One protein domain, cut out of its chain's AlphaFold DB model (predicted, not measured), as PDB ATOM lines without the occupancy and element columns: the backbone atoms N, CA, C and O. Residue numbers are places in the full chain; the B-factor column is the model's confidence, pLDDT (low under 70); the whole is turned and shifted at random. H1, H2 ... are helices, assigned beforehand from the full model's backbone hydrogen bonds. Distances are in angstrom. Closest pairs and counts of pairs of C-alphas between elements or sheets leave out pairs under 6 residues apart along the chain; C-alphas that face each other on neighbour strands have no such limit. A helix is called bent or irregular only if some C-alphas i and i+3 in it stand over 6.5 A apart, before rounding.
ATOM      1  N   LEU A   4     -29.731-109.629  42.939       96.06
ATOM      2  CA  LEU A   4     -29.706-110.907  42.244       96.06
ATOM      3  C   LEU A   4     -31.122-111.392  41.935       96.06
ATOM      4  O   LEU A   4     -32.015-111.408  42.790       96.06
ATOM      5  N   ARG A   5     -31.295-111.832  40.691       95.88
ATOM      6  CA  ARG A   5     -32.411-112.677  40.269       95.88
ATOM      7  C   ARG A   5     -32.224-114.110  40.765       95.88
ATOM      8  O   ARG A   5     -31.118-114.521  41.118       95.88
ATOM      9  N   SER A   6     -33.284-114.909  40.663       93.12
ATOM     10  CA  SER A   6     -33.274-116.334  41.022       93.12
ATOM     11  C   SER A   6     -32.244-117.161  40.240       93.12
ATOM     12  O   SER A   6     -31.736-118.154  40.749       93.12
ATOM     13  N   ASN A   7     -31.903-116.741  39.018       94.50
ATOM     14  CA  ASN A   7     -30.887-117.373  38.172       94.50
ATOM     15  C   ASN A   7     -29.453-116.849  38.418       94.50
ATOM     16  O   ASN A   7     -28.547-117.181  37.658       94.50
ATOM     17  N   GLY A   8     -29.246-116.004  39.436       93.50
ATOM     18  CA  GLY A   8     -27.953-115.403  39.774       93.50
ATOM     19  C   GLY A   8     -27.541-114.214  38.901       93.50
ATOM     20  O   GLY A   8     -26.484-113.632  39.135       93.50
ATOM     21  N   GLN A   9     -28.347-113.819  37.909       96.56
ATOM     22  CA  GLN A   9     -28.066-112.620  37.122       96.56
ATOM     23  C   GLN A   9     -28.286-111.356  37.952       96.56
ATOM     24  O   GLN A   9     -29.275-111.232  38.678       96.56
ATOM     25  N   VAL A  10     -27.393-110.388  37.768       96.75
ATOM     26  CA  VAL A  10     -27.513-109.063  38.374       96.75
ATOM     27  C   VAL A  10     -28.601-108.252  37.662       96.75
ATOM     28  O   VAL A  10     -28.694-108.239  36.432       96.75
ATOM     29  N   LEU A  11     -29.417-107.559  38.450       97.19
ATOM     30  CA  LEU A  11     -30.376-106.547  38.030       97.19
ATOM     31  C   LEU A  11     -30.061-105.229  38.740       97.19
ATOM     32  O   LEU A  11     -29.920-105.176  39.964       97.19
ATOM     33  N   THR A  12     -29.956-104.161  37.960       96.88
ATOM     34  CA  THR A  12     -29.830-102.786  38.444       96.88
ATOM     35  C   THR A  12     -31.167-102.056  38.302       96.88
ATOM     36  O   THR A  12     -31.988-102.456  37.474       96.88
ATOM     37  N   PRO A  13     -31.416-100.994  39.093       96.88
ATOM     38  CA  PRO A  13     -32.603-100.176  38.922       96.88
ATOM     39  C   PRO A  13     -32.744 -99.673  37.487       96.88
ATOM     40  O   PRO A  13     -31.770 -99.196  36.896       96.88
ATOM     41  N   PHE A  14     -33.954 -99.734  36.942       95.94
ATOM     42  CA  PHE A  14     -34.233 -99.308  35.572       95.94
ATOM     43  C   PHE A  14     -35.408 -98.339  35.514       95.94
ATOM     44  O   PHE A  14     -36.335 -98.386  36.318       95.94
ATOM     45  N   HIS A  15     -35.349 -97.423  34.552       96.62
ATOM     46  CA  HIS A  15     -36.390 -96.422  34.365       96.62
ATOM     47  C   HIS A  15     -37.604 -97.063  33.685       96.62
ATOM     48  O   HIS A  15     -37.472 -97.688  32.633       96.62
ATOM     49  N   LEU A  16     -38.776 -96.895  34.290       96.69
ATOM     50  CA  LEU A  16     -40.062 -97.164  33.659       96.69
ATOM     51  C   LEU A  16     -40.393 -96.002  32.712       96.69
ATOM     52  O   LEU A  16     -40.652 -94.891  33.168       96.69
ATOM     53  N   ASP A  17     -40.360 -96.253  31.404       95.75
ATOM     54  CA  ASP A  17     -40.491 -95.254  30.342       95.75
ATOM     55  C   ASP A  17     -41.883 -95.315  29.703       95.75
ATOM     56  O   ASP A  17     -42.239 -96.255  28.984       95.75
ATOM     57  N   GLY A  18     -42.668 -94.254  29.901       94.62
ATOM     58  CA  GLY A  18     -44.011 -94.157  29.327       94.62
ATOM     59  C   GLY A  18     -44.048 -94.288  27.800       94.62
ATOM     60  O   GLY A  18     -45.033 -94.780  27.258       94.62
ATOM     61  N   THR A  19     -42.977 -93.929  27.085       95.12
ATOM     62  CA  THR A  19     -42.919 -94.066  25.615       95.12
ATOM     63  C   THR A  19     -42.750 -95.509  25.152       95.12
ATOM     64  O   THR A  19     -43.108 -95.834  24.021       95.12
ATOM     65  N   ALA A  20     -42.270 -96.384  26.039       94.19
ATOM     66  CA  ALA A  20     -42.200 -97.824  25.830       94.19
ATOM     67  C   ALA A  20     -43.472 -98.553  26.303       94.19
ATOM     68  O   ALA A  20     -43.527 -99.780  26.237       94.19
ATOM     69  N   ASN A  21     -44.492 -97.820  26.777       90.81
ATOM     70  CA  ASN A  21     -45.731 -98.356  27.353       90.81
ATOM     71  C   ASN A  21     -45.504 -99.328  28.530       90.81
ATOM     72  O   ASN A  21     -46.320-100.217  28.752       90.81
ATOM     73  N   ASN A  22     -44.405 -99.176  29.280       91.38
ATOM     74  CA  ASN A  22     -44.073-100.045  30.418       91.38
ATOM     75  C   ASN A  22     -44.180 -99.345  31.785       91.38
ATOM     76  O   ASN A  22     -43.850 -99.947  32.801       91.38
ATOM     77  N   ALA A  23     -44.607 -98.079  31.814       92.12
ATOM     78  CA  ALA A  23     -44.662 -97.272  33.026       92.12
ATOM     79  C   ALA A  23     -46.041 -97.283  33.690       92.12
ATOM     80  O   ALA A  23     -46.241 -97.892  34.740       92.12
ATOM     81  N   GLN A  24     -47.015 -96.598  33.101       87.44
ATOM     82  CA  GLN A  24     -48.371 -96.540  33.629       87.44
ATOM     83  C   GLN A  24     -49.008 -97.918  33.456       87.44
ATOM     84  O   GLN A  24     -49.042 -98.440  32.345       87.44
ATOM     85  N   ARG A  25     -49.528 -98.480  34.556       85.25
ATOM     86  CA  ARG A  25     -49.978 -99.882  34.657       85.25
ATOM     87  C   ARG A  25     -48.844-100.912  34.615       85.25
ATOM     88  O   ARG A  25     -49.069-102.032  34.172       85.25
ATOM     89  N   ALA A  26     -47.650-100.545  35.085       88.75
ATOM     90  CA  ALA A  26     -46.657-101.539  35.476       88.75
ATOM     91  C   ALA A  26     -47.292-102.575  36.419       88.75
ATOM     92  O   ALA A  26     -48.109-102.221  37.276       88.75
ATOM     93  N   ASP A  27     -46.930-103.843  36.234       88.50
ATOM     94  CA  ASP A  27     -47.468-104.939  37.033       88.50
ATOM     95  C   ASP A  27     -47.155-104.758  38.524       88.50
ATOM     96  O   ASP A  27     -46.135-104.180  38.914       88.50
ATOM     97  N   GLY A  28     -48.046-105.280  39.368       90.06
ATOM     98  CA  GLY A  28     -47.842-105.304  40.811       90.06
ATOM     99  C   GLY A  28     -46.685-106.216  41.224       90.06
ATOM    100  O   GLY A  28     -46.272-107.115  40.493       90.06
ATOM    101  N   THR A  29     -46.192-106.015  42.445       94.25
ATOM    102  CA  THR A  29     -45.181-106.885  43.062       94.25
ATOM    103  C   THR A  29     -45.789-107.695  44.209       94.25
ATOM    104  O   THR A  29     -46.809-107.293  44.762       94.25
ATOM    105  N   PRO A  30     -45.199-108.828  44.611       95.19
ATOM    106  CA  PRO A  30     -45.579-109.515  45.843       95.19
ATOM    107  C   PRO A  30     -45.457-108.619  47.094       95.19
ATOM    108  O   PRO A  30     -44.474-107.891  47.267       95.19
ATOM    109  N   HIS A  31     -46.461-108.679  47.974       93.38
ATOM    110  CA  HIS A  31     -46.564-107.863  49.197       93.38
ATOM    111  C   HIS A  31     -46.997-108.668  50.435       93.38
ATOM    112  O   HIS A  31     -47.511-108.101  51.393       93.38
ATOM    113  N   THR A  32     -46.812-109.986  50.453       94.19
ATOM    114  CA  THR A  32     -47.116-110.802  51.638       94.19
ATOM    115  C   THR A  32     -46.004-110.696  52.683       94.19
ATOM    116  O   THR A  32     -44.915-110.172  52.429       94.19
ATOM    117  N   TRP A  33     -46.273-111.200  53.890       94.94
ATOM    118  CA  TRP A  33     -45.252-111.357  54.927       94.94
ATOM    119  C   TRP A  33     -44.049-112.166  54.424       94.94
ATOM    120  O   TRP A  33     -42.920-111.691  54.527       94.94
ATOM    121  N   ASP A  34     -44.282-113.339  53.833       96.06
ATOM    122  CA  ASP A  34     -43.213-114.276  53.475       96.06
ATOM    123  C   ASP A  34     -42.262-113.686  52.428       96.06
ATOM    124  O   ASP A  34     -41.046-113.652  52.637       96.06
ATOM    125  N   ASP A  35     -42.799-113.148  51.328       96.19
ATOM    126  CA  ASP A  35     -41.967-112.537  50.285       96.19
ATOM    127  C   ASP A  35     -41.248-111.269  50.773       96.19
ATOM    128  O   ASP A  35     -40.117-111.003  50.363       96.19
ATOM    129  N   SER A  36     -41.845-110.518  51.703       95.62
ATOM    130  CA  SER A  36     -41.220-109.324  52.272       95.62
ATOM    131  C   SER A  36     -40.075-109.668  53.226       95.62
ATOM    132  O   SER A  36     -39.029-109.022  53.164       95.62
ATOM    133  N   GLN A  37     -40.227-110.695  54.070       96.06
ATOM    134  CA  GLN A  37     -39.154-111.155  54.959       96.06
ATOM    135  C   GLN A  37     -37.972-111.722  54.167       96.06
ATOM    136  O   GLN A  37     -36.818-111.411  54.467       96.06
ATOM    137  N   LEU A  38     -38.256-112.510  53.127       96.44
ATOM    138  CA  LEU A  38     -37.226-113.067  52.254       96.44
ATOM    139  C   LEU A  38     -36.492-111.980  51.457       96.44
ATOM    140  O   LEU A  38     -35.273-112.044  51.329       96.44
ATOM    141  N   ALA A  39     -37.203-110.960  50.967       96.25
ATOM    142  CA  ALA A  39     -36.586-109.833  50.267       96.25
ATOM    143  C   ALA A  39     -35.710-108.967  51.193       96.25
ATOM    144  O   ALA A  39     -34.631-108.528  50.791       96.25
ATOM    145  N   TRP A  40     -36.162-108.729  52.431       95.69
ATOM    146  CA  TRP A  40     -35.414-107.964  53.432       95.69
ATOM    147  C   TRP A  40     -34.127-108.677  53.868       95.69
ATOM    148  O   TRP A  40     -33.089-108.039  54.062       95.69
ATOM    149  N   ASP A  41     -34.183-110.003  53.992       95.94
ATOM    150  CA  ASP A  41     -33.035-110.874  54.236       95.94
ATOM    151  C   ASP A  41     -32.155-110.447  55.430       95.94
ATOM    152  O   ASP A  41     -30.933-110.298  55.329       95.94
ATOM    153  N   ASN A  42     -32.785-110.205  56.584       95.38
ATOM    154  CA  ASN A  42     -32.113-109.723  57.800       95.38
ATOM    155  C   ASN A  42     -31.292-108.435  57.569       95.38
ATOM    156  O   ASN A  42     -30.257-108.223  58.200       95.38
ATOM    157  N   GLY A  43     -31.726-107.592  56.628       94.12
ATOM    158  CA  GLY A  43     -31.065-106.342  56.253       94.12
ATOM    159  C   GLY A  43     -30.005-106.471  55.159       94.12
ATOM    160  O   GLY A  43     -29.469-105.448  54.740       94.12
ATOM    161  N   ARG A  44     -29.708-107.682  54.662       94.88
ATOM    162  CA  ARG A  44     -28.760-107.869  53.548       94.88
ATOM    163  C   ARG A  44     -29.306-107.337  52.231       94.88
ATOM    164  O   ARG A  44     -28.528-106.796  51.453       94.88
ATOM    165  N   MET A  45     -30.613-107.506  51.996       93.81
ATOM    166  CA  MET A  45     -31.330-106.991  50.823       93.81
ATOM    167  C   MET A  45     -30.556-107.215  49.511       93.81
ATOM    168  O   MET A  45     -30.297-106.266  48.783       93.81
ATOM    169  N   ALA A  46     -30.107-108.448  49.245       94.38
ATOM    170  CA  ALA A  46     -29.279-108.770  48.072       94.38
ATOM    171  C   ALA A  46     -30.064-109.431  46.924       94.38
ATOM    172  O   ALA A  46     -29.599-109.457  45.785       94.38
ATOM    173  N   ASN A  47     -31.252-109.963  47.224       94.62
ATOM    174  CA  ASN A  47     -32.050-110.793  46.320       94.62
ATOM    175  C   ASN A  47     -33.486-110.258  46.170       94.62
ATOM    176  O   ASN A  47     -34.422-111.031  45.978       94.62
ATOM    177  N   TRP A  48     -33.684-108.942  46.273       96.19
ATOM    178  CA  TRP A  48     -35.005-108.309  46.227       96.19
ATOM    179  C   TRP A  48     -35.898-108.780  45.057       96.19
ATOM    180  O   TRP A  48     -36.989-109.288  45.325       96.19
ATOM    181  N   PRO A  49     -35.460-108.756  43.778       96.81
ATOM    182  CA  PRO A  49     -36.295-109.169  42.650       96.81
ATOM    183  C   PRO A  49     -36.553-110.682  42.606       96.81
ATOM    184  O   PRO A  49     -37.498-111.112  41.950       96.81
ATOM    185  N   THR A  50     -35.787-111.504  43.335       96.88
ATOM    186  CA  THR A  50     -36.088-112.941  43.479       96.88
ATOM    187  C   THR A  50     -37.420-113.166  44.198       96.88
ATOM    188  O   THR A  50     -38.139-114.108  43.875       96.88
ATOM    189  N   HIS A  51     -37.776-112.285  45.137       96.75
ATOM    190  CA  HIS A  51     -39.003-112.386  45.935       96.75
ATOM    191  C   HIS A  51     -40.062-111.352  45.540       96.75
ATOM    192  O   HIS A  51     -41.247-111.570  45.764       96.75
ATOM    193  N   LYS A  52     -39.641-110.241  44.925       96.38
ATOM    194  CA  LYS A  52     -40.503-109.113  44.552       96.38
ATOM    195  C   LYS A  52     -40.711-108.957  43.047       96.38
ATOM    196  O   LYS A  52     -41.437-108.057  42.644       96.38
ATOM    197  N   THR A  53     -40.145-109.853  42.232       96.31
ATOM    198  CA  THR A  53     -40.092-109.808  40.755       96.31
ATOM    199  C   THR A  53     -39.236-108.665  40.196       96.31
ATOM    200  O   THR A  53     -38.916-107.709  40.901       96.31
ATOM    201  N   ASP A  54     -38.850-108.744  38.920       95.88
ATOM    202  CA  ASP A  54     -37.979-107.753  38.273       95.88
ATOM    203  C   ASP A  54     -38.562-106.331  38.282       95.88
ATOM    204  O   ASP A  54     -37.808-105.371  38.441       95.88
ATOM    205  N   ILE A  55     -39.891-106.179  38.166       95.38
ATOM    206  CA  ILE A  55     -40.544-104.858  38.126       95.38
ATOM    207  C   ILE A  55     -40.339-104.062  39.423       95.38
ATOM    208  O   ILE A  55     -40.346-102.835  39.392       95.38
ATOM    209  N   SER A  56     -40.033-104.733  40.540       95.19
ATOM    210  CA  SER A  56     -39.684-104.085  41.814       95.19
ATOM    211  C   SER A  56     -38.397-103.251  41.775       95.19
ATOM    212  O   SER A  56     -38.157-102.460  42.684       95.19
ATOM    213  N   MET A  57     -37.573-103.418  40.735       96.38
ATOM    214  CA  MET A  57     -36.378-102.605  40.480       96.38
ATOM    215  C   MET A  57     -36.665-101.410  39.553       96.38
ATOM    216  O   MET A  57     -35.762-100.624  39.259       96.38
ATOM    217  N   GLY A  58     -37.903-101.273  39.078       96.00
ATOM    218  CA  GLY A  58     -38.349-100.148  38.267       96.00
ATOM    219  C   GLY A  58     -38.473 -98.863  39.087       96.00
ATOM    220  O   GLY A  58     -38.938 -98.881  40.225       96.00
ATOM    221  N   TYR A  59     -38.091 -97.728  38.507       96.44
ATOM    222  CA  TYR A  59     -38.335 -96.405  39.080       96.44
ATOM    223  C   TYR A  59     -38.942 -95.460  38.043       96.44
ATOM    224  O   TYR A  59     -38.636 -95.541  36.851       96.44
ATOM    225  N   PHE A  60     -39.782 -94.536  38.501       96.56
ATOM    226  CA  PHE A  60     -40.332 -93.471  37.667       96.56
ATOM    227  C   PHE A  60     -39.453 -92.220  37.691       96.56
ATOM    228  O   PHE A  60     -38.747 -91.958  38.668       96.56
ATOM    229  N   LYS A  61     -39.538 -91.413  36.632       97.12
ATOM    230  CA  LYS A  61     -39.072 -90.023  36.637       97.12
ATOM    231  C   LYS A  61     -40.276 -89.082  36.632       97.12
ATOM    232  O   LYS A  61     -41.420 -89.504  36.475       97.12
ATOM    233  N   GLU A  62     -40.006 -87.786  36.766       97.25
ATOM    234  CA  GLU A  62     -41.028 -86.732  36.750       97.25
ATOM    235  C   GLU A  62     -41.955 -86.811  35.536       97.25
ATOM    236  O   GLU A  62     -43.155 -86.602  35.665       97.25
ATOM    237  N   LYS A  63     -41.424 -87.185  34.367       96.69
ATOM    238  CA  LYS A  63     -42.215 -87.349  33.144       96.69
ATOM    239  C   LYS A  63     -43.370 -88.348  33.311       96.69
ATOM    240  O   LYS A  63     -44.419 -88.152  32.705       96.69
ATOM    241  N   GLU A  64     -43.190 -89.400  34.111       97.00
ATOM    242  CA  GLU A  64     -44.200 -90.440  34.324       97.00
ATOM    243  C   GLU A  64     -45.162 -90.132  35.479       97.00
ATOM    244  O   GLU A  64     -46.316 -90.563  35.439       97.00
ATOM    245  N   ILE A  65     -44.710 -89.391  36.494       96.31
ATOM    246  CA  ILE A  65     -45.506 -89.029  37.680       96.31
ATOM    247  C   ILE A  65     -45.397 -87.525  38.005       96.31
ATOM    248  O   ILE A  65     -44.977 -87.147  39.106       96.31
ATOM    249  N   PRO A  66     -45.780 -86.634  37.065       97.06
ATOM    250  CA  PRO A  66     -45.527 -85.196  37.191       97.06
ATOM    251  C   PRO A  66     -46.277 -84.567  38.368       97.06
ATOM    252  O   PRO A  66     -45.779 -83.639  38.998       97.06
ATOM    253  N   TYR A  67     -47.451 -85.098  38.716       97.31
ATOM    254  CA  TYR A  67     -48.229 -84.619  39.857       97.31
ATOM    255  C   TYR A  67     -47.504 -84.857  41.192       97.31
ATOM    256  O   TYR A  67     -47.406 -83.953  42.018       97.31
ATOM    257  N   GLN A  68     -46.944 -86.049  41.394       96.62
ATOM    258  CA  GLN A  68     -46.216 -86.412  42.610       96.62
ATOM    259  C   GLN A  68     -44.926 -85.596  42.752       96.62
ATOM    260  O   GLN A  68     -44.623 -85.126  43.848       96.62
ATOM    261  N   PHE A  69     -44.202 -85.366  41.651       97.50
ATOM    262  CA  PHE A  69     -43.033 -84.480  41.650       97.50
ATOM    263  C   PHE A  69     -43.416 -83.028  41.948       97.50
ATOM    264  O   PHE A  69     -42.743 -82.378  42.746       97.50
ATOM    265  N   ALA A  70     -44.526 -82.527  41.396       98.31
ATOM    266  CA  ALA A  70     -45.020 -81.190  41.719       98.31
ATOM    267  C   ALA A  70     -45.336 -81.037  43.219       98.31
ATOM    268  O   ALA A  70     -44.960 -80.030  43.818       98.31
ATOM    269  N   LEU A  71     -45.956 -82.045  43.849       97.75
ATOM    270  CA  LEU A  71     -46.193 -82.052  45.297       97.75
ATOM    271  C   LEU A  71     -44.885 -82.073  46.099       97.75
ATOM    272  O   LEU A  71     -44.738 -81.286  47.031       97.75
ATOM    273  N   ALA A  72     -43.931 -82.930  45.726       96.94
ATOM    274  CA  ALA A  72     -42.634 -83.023  46.401       96.94
ATOM    275  C   ALA A  72     -41.800 -81.736  46.271       96.94
ATOM    276  O   ALA A  72     -41.059 -81.389  47.184       96.94
ATOM    277  N   ASN A  73     -41.939 -81.008  45.160       97.31
ATOM    278  CA  ASN A  73     -41.271 -79.723  44.948       97.31
ATOM    279  C   ASN A  73     -41.949 -78.569  45.706       97.31
ATOM    280  O   ASN A  73     -41.292 -77.585  46.043       97.31
ATOM    281  N   ALA A  74     -43.260 -78.663  45.947       98.25
ATOM    282  CA  ALA A  74     -44.035 -77.621  46.616       98.25
ATOM    283  C   ALA A  74     -44.078 -77.771  48.148       98.25
ATOM    284  O   ALA A  74     -44.268 -76.777  48.849       98.25
ATOM    285  N   PHE A  75     -43.915 -78.989  48.673       97.56
ATOM    286  CA  PHE A  75     -44.085 -79.310  50.093       97.56
ATOM    287  C   PHE A  75     -42.922 -80.140  50.650       97.56
ATOM    288  O   PHE A  75     -42.052 -80.614  49.930       97.56
TER     289      PHE A  75
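AT A GLANCE: This is residues 4 to 75 of the 190 residues of a protein of Enterobacteriaceae bacterium TzEc051 (UniProt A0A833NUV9). H1 and H2 pack together at one end, H3 follows H2 nearer the middle, and H4 sits away at the other end, past a drawn-out link; residues 4 to 32, with no named element, wind from the end with H1 and H2 toward H4 and back. The 72 printed residues hold four helices, H1 to H4 in order, and no named strand: all helix, with 29 residues in named elements. The whole is loose, radius of gyration of the C-alphas 14.3 A, spans 36 by 29 by 19 A.

IN THESE COORDINATES: Start at C-alpha 4, (-29.706, -110.907, 42.244). Find C-alpha 33 at (-45.252, -111.357, 54.927); there H1, residues 33 to 43, begins, 15.1 A long and irregular, C-alphas 39 and 42 being 8.8 A apart. Next come H2, residues 48 to 52, H3, residues 54 to 57, and H4, residues 66 to 74, 12.2 A long.

HOW THE PARTS SIT: H1 and H2 touch, closest at the C-alphas of Ala 39 and Trp 48, 4.6 A. H2 and H3 touch only at the corner, closest at the C-alphas of Pro 49 and Ser 56, 6.2 A. H4 is apart from H1, H2 and H3. Residues 14 to 15 pair, parallel, with 58 to 59. O i to N i+4 pairs are within hydrogen-bond range throughout H2 and H4 and in 5 of 7 in H1; H3 is too short for one.

THE WHOLE: The C-alphas farthest apart, Asn 7 and Ala 74, are 42.7 A apart. The printed part has no cut, no link between helices is long, and no printed residue is under 70 in pLDDT.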